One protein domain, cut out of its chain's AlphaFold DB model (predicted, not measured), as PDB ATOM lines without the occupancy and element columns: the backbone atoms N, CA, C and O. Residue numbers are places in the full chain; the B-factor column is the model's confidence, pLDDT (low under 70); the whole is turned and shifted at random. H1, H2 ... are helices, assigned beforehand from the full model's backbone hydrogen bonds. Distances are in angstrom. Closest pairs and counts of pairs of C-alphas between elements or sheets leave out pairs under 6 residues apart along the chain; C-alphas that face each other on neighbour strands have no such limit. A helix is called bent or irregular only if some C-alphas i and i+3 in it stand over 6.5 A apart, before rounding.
ATOM      1  N   TYR A  13     142.022 144.271 161.147       84.88
ATOM      2  CA  TYR A  13     143.453 144.454 161.432       84.88
ATOM      3  C   TYR A  13     144.336 143.740 160.407       84.88
ATOM      4  O   TYR A  13     145.341 144.282 159.951       84.88
ATOM      5  N   LYS A  14     143.922 142.542 159.980       87.69
ATOM      6  CA  LYS A  14     144.597 141.806 158.903       87.69
ATOM      7  C   LYS A  14     144.476 142.550 157.570       87.69
ATOM      8  O   LYS A  14     145.441 142.613 156.811       87.69
ATOM      9  N   ALA A  15     143.307 143.128 157.300       87.94
ATOM     10  CA  ALA A  15     143.075 143.962 156.129       87.94
ATOM     11  C   ALA A  15     143.934 145.230 156.162       87.94
ATOM     12  O   ALA A  15     144.581 145.533 155.170       87.94
ATOM     13  N   MET A  16     144.027 145.911 157.304       87.69
ATOM     14  CA  MET A  16     144.877 147.086 157.492       87.69
ATOM     15  C   MET A  16     146.357 146.754 157.271       87.69
ATOM     16  O   MET A  16     147.047 147.472 156.557       87.69
ATOM     17  N   PHE A  17     146.835 145.620 157.789       89.44
ATOM     18  CA  PHE A  17     148.193 145.155 157.514       89.44
ATOM     19  C   PHE A  17     148.429 144.967 156.005       89.44
ATOM     20  O   PHE A  17     149.382 145.503 155.441       89.44
ATOM     21  N   TYR A  18     147.535 144.274 155.297       90.12
ATOM     22  CA  TYR A  18     147.679 144.127 153.844       90.12
ATOM     23  C   TYR A  18     147.481 145.435 153.075       90.12
ATOM     24  O   TYR A  18     148.113 145.614 152.036       90.12
ATOM     25  N   PHE A  19     146.680 146.368 153.585       87.62
ATOM     26  CA  PHE A  19     146.501 147.677 152.972       87.62
ATOM     27  C   PHE A  19     147.831 148.425 152.843       87.62
ATOM     28  O   PHE A  19     148.069 149.022 151.797       87.62
ATOM     29  N   PHE A  20     148.733 148.315 153.823       83.81
ATOM     30  CA  PHE A  20     150.072 148.903 153.734       83.81
ATOM     31  C   PHE A  20     151.070 147.999 152.995       83.81
ATOM     32  O   PHE A  20     151.762 148.457 152.090       83.81
ATOM     33  N   PHE A  21     151.110 146.702 153.314       87.62
ATOM     34  CA  PHE A  21     152.207 145.827 152.876       87.62
ATOM     35  C   PHE A  21     151.924 145.003 151.610       87.62
ATOM     36  O   PHE A  21     152.852 144.489 150.990       87.62
ATOM     37  N   SER A  22     150.664 144.815 151.203       88.88
ATOM     38  CA  SER A  22     150.332 143.960 150.055       88.88
ATOM     39  C   SER A  22     148.982 144.283 149.408       88.88
ATOM     40  O   SER A  22     147.944 143.727 149.777       88.88
ATOM     41  N   LYS A  23     149.018 145.096 148.340       86.94
ATOM     42  CA  LYS A  23     147.834 145.486 147.546       86.94
ATOM     43  C   LYS A  23     147.030 144.270 147.075       86.94
ATOM     44  O   LYS A  23     145.833 144.175 147.320       86.94
ATOM     45  N   LYS A  24     147.705 143.279 146.478       86.06
ATOM     46  CA  LYS A  24     147.067 142.057 145.951       86.06
ATOM     47  C   LYS A  24     146.310 141.276 147.031       86.06
ATOM     48  O   LYS A  24     145.182 140.835 146.804       86.06
ATOM     49  N   LYS A  25     146.912 141.115 148.218       85.81
ATOM     50  CA  LYS A  25     146.269 140.417 149.345       85.81
ATOM     51  C   LYS A  25     145.107 141.227 149.914       85.81
ATOM     52  O   LYS A  25     144.092 140.635 150.266       85.81
ATOM     53  N   PHE A  26     145.232 142.552 149.955       87.75
ATOM     54  CA  PHE A  26     144.159 143.443 150.385       87.75
ATOM     55  C   PHE A  26     142.936 143.357 149.466       87.75
ATOM     56  O   PHE A  26     141.835 143.113 149.944       87.75
ATOM     57  N   ILE A  27     143.139 143.442 148.150       85.94
ATOM     58  CA  ILE A  27     142.059 143.355 147.157       85.94
ATOM     59  C   ILE A  27     141.378 141.990 147.198       85.94
ATOM     60  O   ILE A  27     140.153 141.907 147.190       85.94
ATOM     61  N   THR A  28     142.159 140.913 147.312       85.62
ATOM     62  CA  THR A  28     141.606 139.555 147.444       85.62
ATOM     63  C   THR A  28     140.738 139.439 148.698       85.62
ATOM     64  O   THR A  28     139.635 138.899 148.648       85.62
ATOM     65  N   LEU A  29     141.205 139.988 149.820       85.94
ATOM     66  CA  LEU A  29     140.455 140.000 151.072       85.94
ATOM     67  C   LEU A  29     139.193 140.877 150.978       85.94
ATOM     68  O   LEU A  29     138.157 140.516 151.531       85.94
ATOM     69  N   GLY A  30     139.266 141.992 150.252       84.38
ATOM     70  CA  GLY A  30     138.138 142.874 149.978       84.38
ATOM     71  C   GLY A  30     137.067 142.221 149.109       84.38
ATOM     72  O   GLY A  30     135.890 142.314 149.446       84.38
ATOM     73  N   ALA A  31     137.461 141.489 148.063       83.81
ATOM     74  CA  ALA A  31     136.540 140.727 147.223       83.81
ATOM     75  C   ALA A  31     135.817 139.636 148.033       83.81
ATOM     76  O   ALA A  31     134.594 139.533 147.975       83.81
ATOM     77  N   ILE A  32     136.546 138.891 148.876       84.06
ATOM     78  CA  ILE A  32     135.958 137.888 149.783       84.06
ATOM     79  C   ILE A  32     134.988 138.542 150.775       84.06
ATOM     80  O   ILE A  32     133.901 138.016 151.012       84.06
ATOM     81  N   ASN A  33     135.353 139.692 151.348       85.38
ATOM     82  CA  ASN A  33     134.494 140.412 152.285       85.38
ATOM     83  C   ASN A  33     133.219 140.938 151.610       85.38
ATOM     84  O   ASN A  33     132.147 140.879 152.209       85.38
ATOM     85  N   ASN A  34     133.326 141.414 150.367       82.38
ATOM     86  CA  ASN A  34     132.174 141.863 149.595       82.38
ATOM     87  C   ASN A  34     131.226 140.695 149.282       82.38
ATOM     88  O   ASN A  34     130.036 140.792 149.565       82.38
ATOM     89  N   MET A  35     131.754 139.555 148.822       81.06
ATOM     90  CA  MET A  35     130.951 138.343 148.616       81.06
ATOM     91  C   MET A  35     130.277 137.872 149.912       81.06
ATOM     92  O   MET A  35     129.100 137.523 149.908       81.06
ATOM     93  N   ALA A  36     131.003 137.879 151.036       83.62
ATOM     94  CA  ALA A  36     130.448 137.511 152.338       83.62
ATOM     95  C   ALA A  36     129.259 138.402 152.718       83.62
ATOM     96  O   ALA A  36     128.268 137.898 153.239       83.62
ATOM     97  N   PHE A  37     129.346 139.700 152.427       79.25
ATOM     98  CA  PHE A  37     128.274 140.656 152.677       79.25
ATOM     99  C   PHE A  37     127.092 140.481 151.713       79.25
ATOM    100  O   PHE A  37     125.943 140.452 152.146       79.25
ATOM    101  N   GLU A  38     127.347 140.293 150.417       81.19
ATOM    102  CA  GLU A  38     126.294 140.022 149.431       81.19
ATOM    103  C   GLU A  38     125.488 138.766 149.787       81.19
ATOM    104  O   GLU A  38     124.266 138.758 149.649       81.19
ATOM    105  N   LEU A  39     126.148 137.730 150.307       80.69
ATOM    106  CA  LEU A  39     125.526 136.463 150.706       80.69
ATOM    107  C   LEU A  39     124.764 136.519 152.045       80.69
ATOM    108  O   LEU A  39     124.128 135.525 152.423       80.69
ATOM    109  N   GLU A  40     124.777 137.659 152.748       80.25
ATOM    110  CA  GLU A  40     123.836 137.936 153.844       80.25
ATOM    111  C   GLU A  40     122.426 138.228 153.305       80.25
ATOM    112  O   GLU A  40     121.439 137.937 153.982       80.25
ATOM    113  N   CYS A  41     122.301 138.710 152.060       79.38
ATOM    114  CA  CYS A  41     121.005 138.914 151.420       79.38
ATOM    115  C   CYS A  41     120.342 137.565 151.064       79.38
ATOM    116  O   CYS A  41     120.942 136.756 150.346       79.38
ATOM    117  N   PRO A  42     119.072 137.330 151.458       77.94
ATOM    118  CA  PRO A  42     118.371 136.067 151.200       77.94
ATOM    119  C   PRO A  42     118.334 135.667 149.716       77.94
ATOM    120  O   PRO A  42     118.563 134.504 149.385       77.94
ATOM    121  N   ASN A  43     118.129 136.643 148.823       80.25
ATOM    122  CA  ASN A  43     118.064 136.432 147.371       80.25
ATOM    123  C   ASN A  43     119.413 135.986 146.783       80.25
ATOM    124  O   ASN A  43     119.477 135.095 145.946       80.25
ATOM    125  N   LYS A  44     120.524 136.558 147.257       77.69
ATOM    126  CA  LYS A  44     121.867 136.174 146.795       77.69
ATOM    127  C   LYS A  44     122.311 134.838 147.376       77.69
ATOM    128  O   LYS A  44     122.954 134.041 146.697       77.69
ATOM    129  N   ARG A  45     121.885 134.528 148.602       78.94
ATOM    130  CA  ARG A  45     122.092 133.209 149.206       78.94
ATOM    131  C   ARG A  45     121.356 132.098 148.443       78.94
ATOM    132  O   ARG A  45     121.889 130.992 148.340       78.94
ATOM    133  N   SER A  46     120.159 132.349 147.907       78.00
ATOM    134  CA  SER A  46     119.447 131.363 147.076       78.00
ATOM    135  C   SER A  46     120.088 131.199 145.689       78.00
ATOM    136  O   SER A  46     120.230 130.067 145.215       78.00
ATOM    137  N   GLU A  47     120.585 132.282 145.079       79.88
ATOM    138  CA  GLU A  47     121.417 132.236 143.862       79.88
ATOM    139  C   GLU A  47     122.700 131.406 144.072       79.88
ATOM    140  O   GLU A  47     123.057 130.593 143.220       79.88
ATOM    141  N   TRP A  48     123.357 131.528 145.233       77.44
ATOM    142  CA  TRP A  48     124.528 130.710 145.585       77.44
ATOM    143  C   TRP A  48     124.192 129.223 145.679       77.44
ATOM    144  O   TRP A  48     124.869 128.382 145.085       77.44
ATOM    145  N   LYS A  49     123.110 128.883 146.391       78.12
ATOM    146  CA  LYS A  49     122.661 127.489 146.554       78.12
ATOM    147  C   LYS A  49     122.279 126.839 145.220       78.12
ATOM    148  O   LYS A  49     122.537 125.649 145.035       78.12
ATOM    149  N   SER A  50     121.703 127.622 144.307       79.94
ATOM    150  CA  SER A  50     121.315 127.190 142.958       79.94
ATOM    151  C   SER A  50     122.456 127.224 141.932       79.94
ATOM    152  O   SER A  50     122.248 126.793 140.802       79.94
ATOM    153  N   GLY A  51     123.656 127.686 142.307       76.50
ATOM    154  CA  GLY A  51     124.820 127.768 141.415       76.50
ATOM    155  C   GLY A  51     124.760 128.905 140.387       76.50
ATOM    156  O   GLY A  51     125.585 128.941 139.484       76.50
ATOM    157  N   LYS A  52     123.799 129.829 140.519       77.00
ATOM    158  CA  LYS A  52     123.625 130.992 139.629       77.00
ATOM    159  C   LYS A  52     124.420 132.224 140.076       77.00
ATOM    160  O   LYS A  52     124.509 133.193 139.330       77.00
ATOM    161  N   TYR A  53     124.966 132.213 141.292       76.12
ATOM    162  CA  TYR A  53     125.785 133.307 141.809       76.12
ATOM    163  C   TYR A  53     127.186 133.292 141.192       76.12
ATOM    164  O   TYR A  53     127.841 132.250 141.163       76.12
ATOM    165  N   ASN A  54     127.674 134.461 140.775       75.81
ATOM    166  CA  ASN A  54     129.036 134.602 140.278       75.81
ATOM    167  C   ASN A  54     130.053 134.545 141.433       75.81
ATOM    168  O   ASN A  54     130.323 135.545 142.100       75.81
ATOM    169  N   SER A  55     130.620 133.358 141.654       72.56
ATOM    170  CA  SER A  55     131.668 133.112 142.648       72.56
ATOM    171  C   SER A  55     133.080 133.451 142.158       72.56
ATOM    172  O   SER A  55     134.041 133.207 142.891       72.56
ATOM    173  N   ASN A  56     133.244 133.963 140.934       76.12
ATOM    174  CA  ASN A  56     134.557 134.293 140.400       76.12
ATOM    175  C   ASN A  56     135.127 135.526 141.107       76.12
ATOM    176  O   ASN A  56     134.654 136.643 140.923       76.12
ATOM    177  N   ILE A  57     136.173 135.330 141.908       72.75
ATOM    178  CA  ILE A  57     136.804 136.405 142.679       72.75
ATOM    179  C   ILE A  57     137.358 137.488 141.747       72.75
ATOM    180  O   ILE A  57     137.288 138.657 142.109       72.75
ATOM    181  N   GLU A  58     137.860 137.131 140.558       75.56
ATOM    182  CA  GLU A  58     138.429 138.075 139.580       75.56
ATOM    183  C   GLU A  58     137.455 139.208 139.219       75.56
ATOM    184  O   GLU A  58     137.834 140.379 139.255       75.56
ATOM    185  N   ASP A  59     136.185 138.871 138.985       73.94
ATOM    186  CA  ASP A  59     135.151 139.832 138.581       73.94
ATOM    187  C   ASP A  59     134.841 140.840 139.696       73.94
ATOM    188  O   ASP A  59     134.485 141.993 139.442       73.94
ATOM    189  N   HIS A  60     135.046 140.424 140.947       72.62
ATOM    190  CA  HIS A  60     134.910 141.281 142.119       72.62
ATOM    191  C   HIS A  60     136.185 142.080 142.421       72.62
ATOM    192  O   HIS A  60     136.099 143.083 143.121       72.62
ATOM    193  N   LYS A  61     137.365 141.707 141.898       79.00
ATOM    194  CA  LYS A  61     138.628 142.435 142.149       79.00
ATOM    195  C   LYS A  61     138.731 143.740 141.367       79.00
ATOM    196  O   LYS A  61     139.253 144.707 141.913       79.00
ATOM    197  N   ASN A  62     138.257 143.771 140.118       72.25
ATOM    198  CA  ASN A  62     138.552 144.871 139.187       72.25
ATOM    199  C   ASN A  62     138.124 146.245 139.722       72.25
ATOM    200  O   ASN A  62     138.886 147.199 139.627       72.25
ATOM    201  N   LYS A  63     136.955 146.338 140.368       71.25
ATOM    202  CA  LYS A  63     136.507 147.594 140.994       71.25
ATOM    203  C   LYS A  63     137.264 147.917 142.286       71.25
ATOM    204  O   LYS A  63     137.460 149.080 142.608       71.25
ATOM    205  N   LEU A  64     137.694 146.903 143.042       79.31
ATOM    206  CA  LEU A  64     138.444 147.106 144.286       79.31
ATOM    207  C   LEU A  64     139.871 147.609 144.055       79.31
ATOM    208  O   LEU A  64     140.425 148.229 144.962       79.31
ATOM    209  N   ASP A  65     140.461 147.344 142.890       81.00
ATOM    210  CA  ASP A  65     141.798 147.838 142.549       81.00
ATOM    211  C   ASP A  65     141.823 149.369 142.488       81.00
ATOM    212  O   ASP A  65     142.612 149.992 143.201       81.00
ATOM    213  N   GLU A  66     140.874 149.956 141.750       80.38
ATOM    214  CA  GLU A  66     140.698 151.406 141.607       80.38
ATOM    215  C   GLU A  66     140.438 152.077 142.964       80.38
ATOM    216  O   GLU A  66     141.159 152.991 143.357       80.38
ATOM    217  N   TYR A  67     139.505 151.543 143.762       78.94
ATOM    218  CA  TYR A  67     139.217 152.091 145.094       78.94
ATOM    219  C   TYR A  67     140.403 151.999 146.061       78.94
ATOM    220  O   TYR A  67     140.613 152.890 146.885       78.94
ATOM    221  N   THR A  68     141.184 150.917 145.987       82.88
ATOM    222  CA  THR A  68     142.373 150.757 146.835       82.88
ATOM    223  C   THR A  68     143.446 151.774 146.463       82.88
ATOM    224  O   THR A  68     144.094 152.330 147.355       82.88
ATOM    225  N   ASP A  69     143.644 152.019 145.167       84.50
ATOM    226  CA  ASP A  69     144.609 153.005 144.687       84.50
ATOM    227  C   ASP A  69     144.186 154.425 145.030       84.50
ATOM    228  O   ASP A  69     145.011 155.179 145.548       84.50
ATOM    229  N   ASP A  70     142.910 154.763 144.857       84.00
ATOM    230  CA  ASP A  70     142.369 156.055 145.273       84.00
ATOM    231  C   ASP A  70     142.580 156.292 146.770       84.00
ATOM    232  O   ASP A  70     143.062 157.353 147.169       84.00
ATOM    233  N   LEU A  71     142.306 155.288 147.612       84.00
ATOM    234  CA  LEU A  71     142.486 155.412 149.058       84.00
ATOM    235  C   LEU A  71     143.962 155.588 149.450       84.00
ATOM    236  O   LEU A  71     144.295 156.402 150.315       84.00
ATOM    237  N   ARG A  72     144.873 154.846 148.813       86.44
ATOM    238  CA  ARG A  72     146.321 154.997 149.038       86.44
ATOM    239  C   ARG A  72     146.826 156.349 148.555       86.44
ATOM    240  O   ARG A  72     147.617 156.989 149.244       86.44
ATOM    241  N   LYS A  73     146.350 156.807 147.399       87.38
ATOM    242  CA  LYS A  73     146.692 158.112 146.838       87.38
ATOM    243  C   LYS A  73     146.184 159.236 147.737       87.38
ATOM    244  O   LYS A  73     146.948 160.144 148.037       87.38
ATOM    245  N   ALA A  74     144.966 159.133 148.260       85.62
ATOM    246  CA  ALA A  74     144.415 160.055 149.252       85.62
ATOM    247  C   ALA A  74     145.260 160.111 150.536       85.62
ATOM    248  O   ALA A  74     145.577 161.193 151.040       85.62
ATOM    249  N   CYS A  75     145.680 158.949 151.045       86.38
ATOM    250  CA  CYS A  75     146.580 158.838 152.194       86.38
ATOM    251  C   CYS A  75     147.916 159.558 151.940       86.38
ATOM    252  O   CYS A  75     148.391 160.305 152.794       86.38
ATOM    253  N   LEU A  76     148.500 159.386 150.750       88.25
ATOM    254  CA  LEU A  76     149.765 160.026 150.378       88.25
ATOM    255  C   LEU A  76     149.623 161.530 150.115       88.25
ATOM    256  O   LEU A  76     150.481 162.302 150.538       88.25
ATOM    257  N   ILE A  77     148.553 161.960 149.444       88.69
ATOM    258  CA  ILE A  77     148.291 163.376 149.145       88.69
ATOM    259  C   ILE A  77     148.082 164.151 150.443       88.69
ATOM    260  O   ILE A  77     148.740 165.164 150.658       88.69
ATOM    261  N   SER A  78     147.221 163.655 151.334       89.06
ATOM    262  CA  SER A  78     146.985 164.290 152.638       89.06
ATOM    263  C   SER A  78     148.270 164.383 153.462       89.06
ATOM    264  O   SER A  78     148.547 165.428 154.050       89.06
ATOM    265  N   PHE A  79     149.096 163.332 153.460       89.88
ATOM    266  CA  PHE A  79     150.395 163.360 154.130       89.88
ATOM    267  C   PHE A  79     151.335 164.399 153.507       89.88
ATOM    268  O   PHE A  79     151.951 165.182 154.225       89.88
ATOM    269  N   SER A  80     151.392 164.460 152.176       91.25
ATOM    270  CA  SER A  80     152.233 165.412 151.441       91.25
ATOM    271  C   SER A  80     151.825 166.861 151.706       91.25
ATOM    272  O   SER A  80     152.692 167.701 151.929       91.25
ATOM    273  N   ILE A  81     150.521 167.161 151.752       91.75
ATOM    274  CA  ILE A  81     150.012 168.495 152.102       91.75
ATOM    275  C   ILE A  81     150.467 168.882 153.513       91.75
ATOM    276  O   ILE A  81     151.024 169.962 153.708       91.75
ATOM    277  N   MET A  82     150.287 167.991 154.492       92.75
ATOM    278  CA  MET A  82     150.728 168.243 155.866       92.75
ATOM    279  C   MET A  82     152.240 168.431 155.968       92.75
ATOM    280  O   MET A  82     152.703 169.311 156.692       92.75
ATOM    281  N   PHE A  83     153.012 167.649 155.215       92.19
ATOM    282  CA  PHE A  83     154.462 167.777 155.162       92.19
ATOM    283  C   PHE A  83     154.901 169.124 154.566       92.19
ATOM    284  O   PHE A  83     155.785 169.775 155.116       92.19
ATOM    285  N   ILE A  84     154.241 169.599 153.505       94.31
ATOM    286  CA  ILE A  84     154.497 170.929 152.930       94.31
ATOM    287  C   ILE A  84     154.193 172.031 153.954       94.31
ATOM    288  O   ILE A  84     155.010 172.932 154.139       94.31
ATOM    289  N   ILE A  85     153.062 171.946 154.662       92.94
ATOM    290  CA  ILE A  85     152.718 172.902 155.729       92.94
ATOM    291  C   ILE A  85     153.798 172.904 156.817       92.94
ATOM    292  O   ILE A  85     154.231 173.971 157.253       92.94
ATOM    293  N   PHE A  86     154.281 171.727 157.221       91.44
ATOM    294  CA  PHE A  86     155.379 171.608 158.179       91.44
ATOM    295  C   PHE A  86     156.659 172.308 157.699       91.44
ATOM    296  O   PHE A  86     157.275 173.045 158.475       91.44
ATOM    297  N   LEU A  87     157.043 172.138 156.429       92.75
ATOM    298  CA  LEU A  87     158.205 172.827 155.860       92.75
ATOM    299  C   LEU A  87     158.031 174.350 155.891       92.75
ATOM    300  O   LEU A  87     158.941 175.055 156.323       92.75
ATOM    301  N   ILE A  88     156.854 174.856 155.509       93.44
ATOM    302  CA  ILE A  88     156.548 176.295 155.530       93.44
ATOM    303  C   ILE A  88     156.678 176.855 156.952       93.44
ATOM    304  O   ILE A  88     157.374 177.848 157.165       93.44
ATOM    305  N   VAL A  89     156.061 176.202 157.942       89.94
ATOM    306  CA  VAL A  89     156.132 176.628 159.351       89.94
ATOM    307  C   VAL A  89     157.572 176.600 159.869       89.94
ATOM    308  O   VAL A  89     157.992 177.515 160.579       89.94
ATOM    309  N   THR A  90     158.349 175.588 159.483       86.88
ATOM    310  CA  THR A  90     159.763 175.468 159.866       86.88
ATOM    311  C   THR A  90     160.593 176.616 159.292       86.88
ATOM    312  O   THR A  90     161.324 177.268 160.036       86.88
ATOM    313  N   ILE A  91     160.432 176.930 158.000       89.19
ATOM    314  CA  ILE A  91     161.117 178.053 157.335       89.19
ATOM    315  C   ILE A  91     160.773 179.383 158.018       89.19
ATOM    316  O   ILE A  91     161.673 180.167 158.321       89.19
ATOM    317  N   ILE A  92     159.494 179.621 158.329       89.19
ATOM    318  CA  ILE A  92     159.051 180.824 159.052       89.19
ATOM    319  C   ILE A  92     159.706 180.901 160.437       89.19
ATOM    320  O   ILE A  92     160.185 181.959 160.842       89.19
ATOM    321  N   GLY A  93     159.763 179.785 161.167       86.25
ATOM    322  CA  GLY A  93     160.393 179.736 162.485       86.25
ATOM    323  C   GLY A  93     161.894 180.047 162.451       86.25
ATOM    324  O   GLY A  93     162.398 180.708 163.362       86.25
ATOM    325  N   PHE A  94     162.598 179.602 161.404       85.31
ATOM    326  CA  PHE A  94     163.999 179.964 161.163       85.31
ATOM    327  C   PHE A  94     164.143 181.451 160.833       85.31
ATOM    328  O   PHE A  94     164.978 182.121 161.436       85.31
ATOM    329  N   TYR A  95     163.301 181.985 159.943       87.69
ATOM    330  CA  TYR A  95     163.324 183.400 159.559       87.69
ATOM    331  C   TYR A  95     163.074 184.339 160.750       87.69
ATOM    332  O   TYR A  95     163.730 185.365 160.887       87.69
ATOM    333  N   LEU A  96     162.170 183.963 161.661       88.06
ATOM    334  CA  LEU A  96     161.886 184.712 162.892       88.06
ATOM    335  C   LEU A  96     162.950 184.529 163.992       88.06
ATOM    336  O   LEU A  96     162.767 185.032 165.101       88.06
ATOM    337  N   GLY A  97     164.024 183.774 163.736       78.94
ATOM    338  CA  GLY A  97     165.091 183.515 164.707       78.94
ATOM    339  C   GLY A  97     164.662 182.667 165.910       78.94
ATOM    340  O   GLY A  97     165.367 182.622 166.917       78.94
ATOM    341  N   LYS A  98     163.504 181.992 165.844       75.75
ATOM    342  CA  LYS A  98     162.999 181.156 166.948       75.75
ATOM    343  C   LYS A  98     163.628 179.764 166.982       75.75
ATOM    344  O   LYS A  98     163.679 179.158 168.054       75.75
ATOM    345  N   PHE A  99     164.127 179.269 165.849       69.31
ATOM    346  CA  PHE A  99     164.906 178.032 165.791       69.31
ATOM    347  C   PHE A  99     166.393 178.328 165.975       69.31
ATOM    348  O   PHE A  99     167.073 178.780 165.060       69.31
ATOM    349  N   ASN A 100     166.893 178.049 167.177       65.75
ATOM    350  CA  ASN A 100     168.313 178.120 167.499       65.75
ATOM    351  C   ASN A 100     168.870 176.690 167.539       65.75
ATOM    352  O   ASN A 100     168.524 175.930 168.443       65.75
ATOM    353  N   LEU A 101     169.726 176.321 166.578       62.41
ATOM    354  CA  LEU A 101     170.320 174.973 166.471       62.41
ATOM    355  C   LEU A 101     171.155 174.574 167.700       62.41
ATOM    356  O   LEU A 101     171.407 173.397 167.921       62.41
ATOM    357  N   ASN A 102     171.551 175.555 168.513       61.66
ATOM    358  CA  ASN A 102     172.356 175.367 169.717       61.66
ATOM    359  C   ASN A 102     171.530 175.044 170.978       61.66
ATOM    360  O   ASN A 102     172.090 174.883 172.060       61.66
ATOM    361  N   ARG A 103     170.195 175.010 170.879       64.06
ATOM    362  CA  ARG A 103     169.304 174.726 172.012       64.06
ATOM    363  C   ARG A 103     169.048 173.222 172.103       64.06
ATOM    364  O   ARG A 103     168.711 172.594 171.104       64.06
ATOM    365  N   SER A 104     169.166 172.652 173.304       73.81
ATOM    366  CA  SER A 104     168.830 171.248 173.558       73.81
ATOM    367  C   SER A 104     167.403 170.946 173.098       73.81
ATOM    368  O   SER A 104     166.471 171.687 173.432       73.81
ATOM    369  N   ILE A 105     167.234 169.856 172.351       77.38
ATOM    370  CA  ILE A 105     165.927 169.404 171.874       77.38
ATOM    371  C   ILE A 105     165.028 169.145 173.087       77.38
ATOM    372  O   ILE A 105     165.329 168.291 173.920       77.38
ATOM    373  N   ASN A 106     163.922 169.884 173.185       82.81
ATOM    374  CA  ASN A 106     162.886 169.595 174.168       82.81
ATOM    375  C   ASN A 106     162.011 168.456 173.630       82.81
ATOM    376  O   ASN A 106     161.158 168.670 172.763       82.81
ATOM    377  N   TRP A 107     162.239 167.247 174.141       82.62
ATOM    378  CA  TRP A 107     161.501 166.050 173.744       82.62
ATOM    379  C   TRP A 107     159.989 166.181 173.957       82.62
ATOM    380  O   TRP A 107     159.237 165.705 173.112       82.62
ATOM    381  N   SER A 108     159.527 166.905 174.981       84.44
ATOM    382  CA  SER A 108     158.099 167.175 175.205       84.44
ATOM    383  C   SER A 108     157.492 167.973 174.052       84.44
ATOM    384  O   SER A 108     156.413 167.648 173.556       84.44
ATOM    385  N   SER A 109     158.205 168.994 173.567       82.94
ATOM    386  CA  SER A 109     157.775 169.789 172.410       82.94
ATOM    387  C   SER A 109     157.781 168.972 171.118       82.94
ATOM    388  O   SER A 109     156.865 169.113 170.310       82.94
ATOM    389  N   VAL A 110     158.772 168.093 170.932       85.81
ATOM    390  CA  VAL A 110     158.838 167.189 169.770       85.81
ATOM    391  C   VAL A 110     157.679 166.194 169.790       85.81
ATOM    392  O   VAL A 110     156.977 166.070 168.790       85.81
ATOM    393  N   CYS A 111     157.423 165.535 170.924       87.44
ATOM    394  CA  CYS A 111     156.294 164.619 171.082       87.44
ATOM    395  C   CYS A 111     154.959 165.325 170.829       87.44
ATOM    396  O   CYS A 111     154.138 164.818 170.062       87.44
ATOM    397  N   SER A 112     154.776 166.523 171.395       88.38
ATOM    398  CA  SER A 112     153.562 167.313 171.189       88.38
ATOM    399  C   SER A 112     153.348 167.660 169.719       88.38
ATOM    400  O   SER A 112     152.262 167.455 169.173       88.38
ATOM    401  N   PHE A 113     154.413 168.120 169.055       88.81
ATOM    402  CA  PHE A 113     154.397 168.439 167.636       88.81
ATOM    403  C   PHE A 113     154.061 167.209 166.782       88.81
ATOM    404  O   PHE A 113     153.177 167.286 165.932       88.81
ATOM    405  N   CYS A 114     154.696 166.060 167.036       90.38
ATOM    406  CA  CYS A 114     154.380 164.806 166.349       90.38
ATOM    407  C   CYS A 114     152.915 164.392 166.552       90.38
ATOM    408  O   CYS A 114     152.272 163.924 165.609       90.38
ATOM    409  N   GLY A 115     152.373 164.589 167.757       91.44
ATOM    410  CA  GLY A 115     150.968 164.337 168.063       91.44
ATOM    411  C   GLY A 115     150.022 165.231 167.264       91.44
ATOM    412  O   GLY A 115     149.129 164.727 166.581       91.44
ATOM    413  N   LEU A 116     150.263 166.544 167.275       92.25
ATOM    414  CA  LEU A 116     149.479 167.524 166.516       92.25
ATOM    415  C   LEU A 116     149.560 167.278 165.009       92.25
ATOM    416  O   LEU A 116     148.531 167.255 164.340       92.25
ATOM    417  N   PHE A 117     150.757 167.018 164.481       92.94
ATOM    418  CA  PHE A 117     150.947 166.679 163.073       92.94
ATOM    419  C   PHE A 117     150.131 165.442 162.687       92.94
ATOM    420  O   PHE A 117     149.413 165.460 161.687       92.94
ATOM    421  N   SER A 118     150.189 164.388 163.509       91.88
ATOM    422  CA  SER A 118     149.440 163.148 163.283       91.88
ATOM    423  C   SER A 118     147.927 163.383 163.311       91.88
ATOM    424  O   SER A 118     147.215 162.874 162.448       91.88
ATOM    425  N   LEU A 119     147.434 164.188 164.258       93.25
ATOM    426  CA  LEU A 119     146.018 164.552 164.369       93.25
ATOM    427  C   LEU A 119     145.533 165.349 163.161       93.25
ATOM    428  O   LEU A 119     144.507 165.010 162.566       93.25
ATOM    429  N   SER A 120     146.268 166.393 162.784       91.81
ATOM    430  CA  SER A 120     145.929 167.232 161.637       91.81
ATOM    431  C   SER A 120     145.954 166.424 160.342       91.81
ATOM    432  O   SER A 120     145.028 166.533 159.540       91.81
ATOM    433  N   TRP A 121     146.945 165.546 160.174       91.81
ATOM    434  CA  TRP A 121     147.011 164.642 159.030       91.81
ATOM    435  C   TRP A 121     145.836 163.665 158.982       91.81
ATOM    436  O   TRP A 121     145.161 163.589 157.956       91.81
ATOM    437  N   ALA A 122     145.547 162.961 160.079       89.25
ATOM    438  CA  ALA A 122     144.416 162.037 160.150       89.25
ATOM    439  C   ALA A 122     143.093 162.746 159.821       89.25
ATOM    440  O   ALA A 122     142.266 162.222 159.076       89.25
ATOM    441  N   THR A 123     142.915 163.963 160.333       89.50
ATOM    442  CA  THR A 123     141.725 164.780 160.081       89.50
ATOM    443  C   THR A 123     141.622 165.184 158.610       89.50
ATOM    444  O   THR A 123     140.565 165.020 158.004       89.50
ATOM    445  N   LEU A 124     142.721 165.633 157.995       88.50
ATOM    446  CA  LEU A 124     142.757 165.972 156.571       88.50
ATOM    447  C   LEU A 124     142.491 164.746 155.684       88.50
ATOM    448  O   LEU A 124     141.751 164.842 154.705       88.50
ATOM    449  N   PHE A 125     143.050 163.590 156.044       85.62
ATOM    450  CA  PHE A 125     142.799 162.319 155.368       85.62
ATOM    451  C   PHE A 125     141.312 161.934 155.416       85.62
ATOM    452  O   PHE A 125     140.740 161.561 154.393       85.62
ATOM    453  N   GLN A 126     140.675 162.080 156.581       83.56
ATOM    454  CA  GLN A 126     139.261 161.757 156.771       83.56
ATOM    455  C   GLN A 126     138.325 162.732 156.035       83.56
ATOM    456  O   GLN A 126     137.298 162.298 155.511       83.56
ATOM    457  N   LEU A 127     138.659 164.029 155.991       81.12
ATOM    458  CA  LEU A 127     137.823 165.075 155.387       81.12
ATOM    459  C   LEU A 127     137.975 165.190 153.864       81.12
ATOM    460  O   LEU A 127     136.995 165.464 153.178       81.12
ATOM    461  N   GLY A 128     139.188 165.039 153.332       66.62
ATOM    462  CA  GLY A 128     139.492 165.491 151.973       66.62
ATOM    463  C   GLY A 128     139.101 164.532 150.845       66.62
ATOM    464  O   GLY A 128     138.772 164.991 149.758       66.62
ATOM    465  N   TRP A 129     139.152 163.213 151.061       61.75
ATOM    466  CA  TRP A 129     139.149 162.260 149.933       61.75
ATOM    467  C   TRP A 129     138.397 160.950 150.166       61.75
ATOM    468  O   TRP A 129     138.586 159.966 149.447       61.75
ATOM    469  N   ARG A 130     137.499 160.904 151.149       57.47
ATOM    470  CA  ARG A 130     136.686 159.712 151.370       57.47
ATOM    471  C   ARG A 130     135.574 159.630 150.317       57.47
ATOM    472  O   ARG A 130     134.493 160.181 150.503       57.47
ATOM    473  N   SER A 131     135.817 158.888 149.235       53.28
ATOM    474  CA  SER A 131     134.749 158.340 148.387       53.28
ATOM    475  C   SER A 131     133.983 157.297 149.206       53.28
ATOM    476  O   SER A 131     134.289 156.104 149.183       53.28
ATOM    477  N   SER A 132     133.067 157.763 150.057       53.72
ATOM    478  CA  SER A 132     132.261 156.874 150.887       53.72
ATOM    479  C   SER A 132     131.229 156.206 149.986       53.72
ATOM    480  O   SER A 132     130.399 156.882 149.376       53.72
ATOM    481  N   SER A 133     131.258 154.875 149.888       54.53
ATOM    482  CA  SER A 133     130.124 154.154 149.328       54.53
ATOM    483  C   SER A 133     128.903 154.439 150.196       54.53
ATOM    484  O   SER A 133     128.996 154.566 151.417       54.53
ATOM    485  N   TRP A 134     127.737 154.494 149.560       41.84
ATOM    486  CA  TRP A 134     126.454 154.853 150.176       41.84
ATOM    487  C   TRP A 134     126.075 154.021 151.417       41.84
ATOM    488  O   TRP A 134     125.147 154.373 152.137       41.84
ATOM    489  N   LYS A 135     126.775 152.907 151.673       50.81
ATOM    490  CA  LYS A 135     126.540 152.028 152.821       50.81
ATOM    491  C   LYS A 135     127.665 152.001 153.855       50.81
ATOM    492  O   LYS A 135     127.414 151.503 154.942       50.81
ATOM    493  N   GLY A 136     128.878 152.490 153.577       58.41
ATOM    494  CA  GLY A 136     129.961 152.471 154.574       58.41
ATOM    495  C   GLY A 136     130.524 151.085 154.923       58.41
ATOM    496  O   GLY A 136     131.205 150.935 155.934       58.41
ATOM    497  N   ILE A 137     130.211 150.054 154.130       63.09
ATOM    498  CA  ILE A 137     130.457 148.634 154.470       63.09
ATOM    499  C   ILE A 137     131.653 148.043 153.700       63.09
ATOM    500  O   ILE A 137     132.088 146.917 153.957       63.09
ATOM    501  N   ARG A 138     132.226 148.798 152.757       73.44
ATOM    502  CA  ARG A 138     133.353 148.339 151.941       73.44
ATOM    503  C   ARG A 138     134.625 148.225 152.796       73.44
ATOM    504  O   ARG A 138     134.847 149.012 153.717       73.44
ATOM    505  N   LEU A 139     135.444 147.202 152.535       78.62
ATOM    506  CA  LEU A 139     136.586 146.856 153.397       78.62
ATOM    507  C   LEU A 139     137.621 147.992 153.487       78.62
ATOM    508  O   LEU A 139     138.208 148.210 154.541       78.62
ATOM    509  N   ASP A 140     137.821 148.724 152.400       74.75
ATOM    510  CA  ASP A 140     138.651 149.925 152.311       74.75
ATOM    511  C   ASP A 140     138.128 151.074 153.171       74.75
ATOM    512  O   ASP A 140     138.924 151.704 153.858       74.75
ATOM    513  N   GLU A 141     136.815 151.295 153.257       80.00
ATOM    514  CA  GLU A 141     136.255 152.306 154.165       80.00
ATOM    515  C   GLU A 141     136.418 151.917 155.634       80.00
ATOM    516  O   GLU A 141     136.736 152.765 156.475       80.00
ATOM    517  N   LEU A 142     136.237 150.633 155.956       82.44
ATOM    518  CA  LEU A 142     136.461 150.114 157.305       82.44
ATOM    519  C   LEU A 142     137.930 150.257 157.710       82.44
ATOM    520  O   LEU A 142     138.221 150.686 158.826       82.44
ATOM    521  N   VAL A 143     138.854 149.948 156.798       84.12
ATOM    522  CA  VAL A 143     140.291 150.108 157.034       84.12
ATOM    523  C   VAL A 143     140.688 151.579 157.114       84.12
ATOM    524  O   VAL A 143     141.411 151.934 158.037       84.12
ATOM    525  N   ALA A 144     140.173 152.451 156.246       83.56
ATOM    526  CA  ALA A 144     140.412 153.892 156.322       83.56
ATOM    527  C   ALA A 144     139.962 154.465 157.674       83.56
ATOM    528  O   ALA A 144     140.711 155.177 158.338       83.56
ATOM    529  N   THR A 145     138.763 154.080 158.121       85.25
ATOM    530  CA  THR A 145     138.214 154.489 159.423       85.25
ATOM    531  C   THR A 145     139.057 153.947 160.577       85.25
ATOM    532  O   THR A 145     139.302 154.650 161.556       85.25
ATOM    533  N   ALA A 146     139.527 152.700 160.473       86.44
ATOM    534  CA  ALA A 146     140.412 152.113 161.468       86.44
ATOM    535  C   ALA A 146     141.754 152.855 161.531       86.44
ATOM    536  O   ALA A 146     142.191 153.185 162.631       86.44
ATOM    537  N   ILE A 147     142.371 153.169 160.386       86.12
ATOM    538  CA  ILE A 147     143.610 153.956 160.305       86.12
ATOM    539  C   ILE A 147     143.400 155.314 160.972       86.12
ATOM    540  O   ILE A 147     144.137 155.646 161.898       86.12
ATOM    541  N   PHE A 148     142.352 156.049 160.582       87.62
ATOM    542  CA  PHE A 148     142.004 157.332 161.190       87.62
ATOM    543  C   PHE A 148     141.905 157.225 162.713       87.62
ATOM    544  O   PHE A 148     142.569 157.967 163.428       87.62
ATOM    545  N   ARG A 149     141.128 156.261 163.220       88.19
ATOM    546  CA  ARG A 149     140.908 156.095 164.659       88.19
ATOM    547  C   ARG A 149     142.208 155.822 165.417       88.19
ATOM    548  O   ARG A 149     142.416 156.406 166.475       88.19
ATOM    549  N   HIS A 150     143.076 154.953 164.898       90.19
ATOM    550  CA  HIS A 150     144.340 154.630 165.566       90.19
ATOM    551  C   HIS A 150     145.304 155.814 165.552       90.19
ATOM    552  O   HIS A 150     145.876 156.139 166.591       90.19
ATOM    553  N   VAL A 151     145.447 156.486 164.407       90.69
ATOM    554  CA  VAL A 151     146.308 157.668 164.285       90.69
ATOM    555  C   VAL A 151     145.788 158.803 165.163       90.69
ATOM    556  O   VAL A 151     146.580 159.470 165.816       90.69
ATOM    557  N   PHE A 152     144.469 158.988 165.240       89.75
ATOM    558  CA  PHE A 152     143.856 159.992 166.100       89.75
ATOM    559  C   PHE A 152     144.143 159.712 167.577       89.75
ATOM    560  O   PHE A 152     144.667 160.579 168.265       89.75
ATOM    561  N   ILE A 153     143.878 158.492 168.062       90.75
ATOM    562  CA  ILE A 153     144.134 158.119 169.464       90.75
ATOM    563  C   ILE A 153     145.616 158.293 169.810       90.75
ATOM    564  O   ILE A 153     145.950 158.899 170.828       90.75
ATOM    565  N   PHE A 154     146.507 157.790 168.954       90.75
ATOM    566  CA  PHE A 154     147.946 157.887 169.173       90.75
ATOM    567  C   PHE A 154     148.445 159.337 169.105       90.75
ATOM    568  O   PHE A 154     149.241 159.760 169.942       90.75
ATOM    569  N   GLY A 155     147.933 160.126 168.160       89.75
ATOM    570  CA  GLY A 155     148.244 161.545 168.022       89.75
ATOM    571  C   GLY A 155     147.767 162.370 169.218       89.75
ATOM    572  O   GLY A 155     148.525 163.190 169.732       89.75
ATOM    573  N   SER A 156     146.557 162.111 169.724       90.12
ATOM    574  CA  SER A 156     146.050 162.722 170.960       90.12
ATOM    575  C   SER A 156     146.925 162.375 172.155       90.12
ATOM    576  O   SER A 156     147.296 163.266 172.912       90.12
ATOM    577  N   PHE A 157     147.300 161.102 172.306       91.69
ATOM    578  CA  PHE A 157     148.190 160.667 173.379       91.69
ATOM    579  C   PHE A 157     149.537 161.403 173.333       91.69
ATOM    580  O   PHE A 157     149.937 162.009 174.324       91.69
ATOM    581  N   LEU A 158     150.197 161.434 172.169       89.50
ATOM    582  CA  LEU A 158     151.461 162.156 171.980       89.50
ATOM    583  C   LEU A 158     151.334 163.664 172.235       89.50
ATOM    584  O   LEU A 158     152.237 164.265 172.812       89.50
ATOM    585  N   SER A 159     150.219 164.276 171.828       87.81
ATOM    586  CA  SER A 159     149.961 165.700 172.060       87.81
ATOM    587  C   SER A 159     149.850 166.018 173.553       87.81
ATOM    588  O   SER A 159     150.419 167.010 174.013       87.81
ATOM    589  N   LEU A 160     149.182 165.143 174.314       88.94
ATOM    590  CA  LEU A 160     148.970 165.292 175.754       88.94
ATOM    591  C   LEU A 160     150.210 164.973 176.597       88.94
ATOM    592  O   LEU A 160     150.326 165.507 177.699       88.94
ATOM    593  N   LEU A 161     151.160 164.175 176.089       86.75
ATOM    594  CA  LEU A 161     152.434 163.915 176.778       86.75
ATOM    595  C   LEU A 161     153.216 165.195 177.096       86.75
ATOM    596  O   LEU A 161     153.992 165.203 178.045       86.75
ATOM    597  N   TYR A 162     152.967 166.282 176.361       82.50
ATOM    598  CA  TYR A 162     153.519 167.605 176.653       82.50
ATOM    599  C   TYR A 162     153.277 168.080 178.092       82.50
ATOM    600  O   TYR A 162     154.103 168.789 178.644       82.50
ATOM    601  N   PHE A 163     152.138 167.724 178.691       80.56
ATOM    602  CA  PHE A 163     151.798 168.151 180.052       80.56
ATOM    603  C   PHE A 163     152.451 167.290 181.138       80.56
ATOM    604  O   PHE A 163     152.358 167.627 182.315       80.56
TER     605      PHE A 163
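What this domain is: This is residues 13 to 163 of the 165 residues of an uncharacterized protein of Salmonella enterica subsp. enterica serovar Rissen (UniProt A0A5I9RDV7). The model is a long rod of helices: H4 runs along most of it, and a hairpin of H5 and H6 packs on the middle of H4. H1 and H2 make a second, smaller hairpin near the first residues of H4, with short H3 beyond it at one tip; residues 92 to 97 and 100 to 105 stick out at the other. The printed part has 151 residues, with six named helices, H1 to H6 in order, and no named strand: all helix. It is loose, with a radius of gyration of the C-alphas of 21.1 A and spans of 75 by 27 by 26 A.

How they stand to each other: H4, residues 57 to 95, H5, residues 107 to 128, and H6, residues 139 to 163, form an up-and-down bundle, each running against the one before. H4 touches H5 at a steep tilt of 44 degrees, closest at the C-alphas of Ser 78 and Phe 125, 5.4 A. H5 and H6 touch at a shallow tilt of 27 degrees, opposite ways, closest at C-alphas 115 and 155, 3.9 A. H2, residues 23 to 38, touches residues 57 to 68 of H4, closest at C-alphas 31 and 60, 5.4 A. H1, residues 13 to 21, touches H6 about perpendicular, at 89 degrees, closest at C-alphas 16 and 143, 5.5 A. H3, residues 42 to 49, is close to H2 but not clearly touching, closest at C-alphas 44 and 38, 6.4 A. O i to N i+4 pairs are within hydrogen-bond range throughout H1, H2, H3 and H5, in 31 of 35 in H4 and 19 of 21 in H6.

Where its parts are: H4 is 56.5 A long, with a kink of 35 degrees near residue 64, and only just irregular: C-alphas 60 and 63 are 6.6 A apart. H6 is 37.4 A, H5 31.0 A and H2 22.3 A. C-alpha 13 is at (143.453, 144.454, 161.432) and C-alpha 163 at (151.798, 168.151, 180.052).

The domain as a whole: The C-alphas of Ser 50 and Asn 102 are farthest apart, 75.1 A. The printed part has no cut. The link from H4 to H5 is long. Residues 99 to 103 and 128 to 137 have pLDDT under 70.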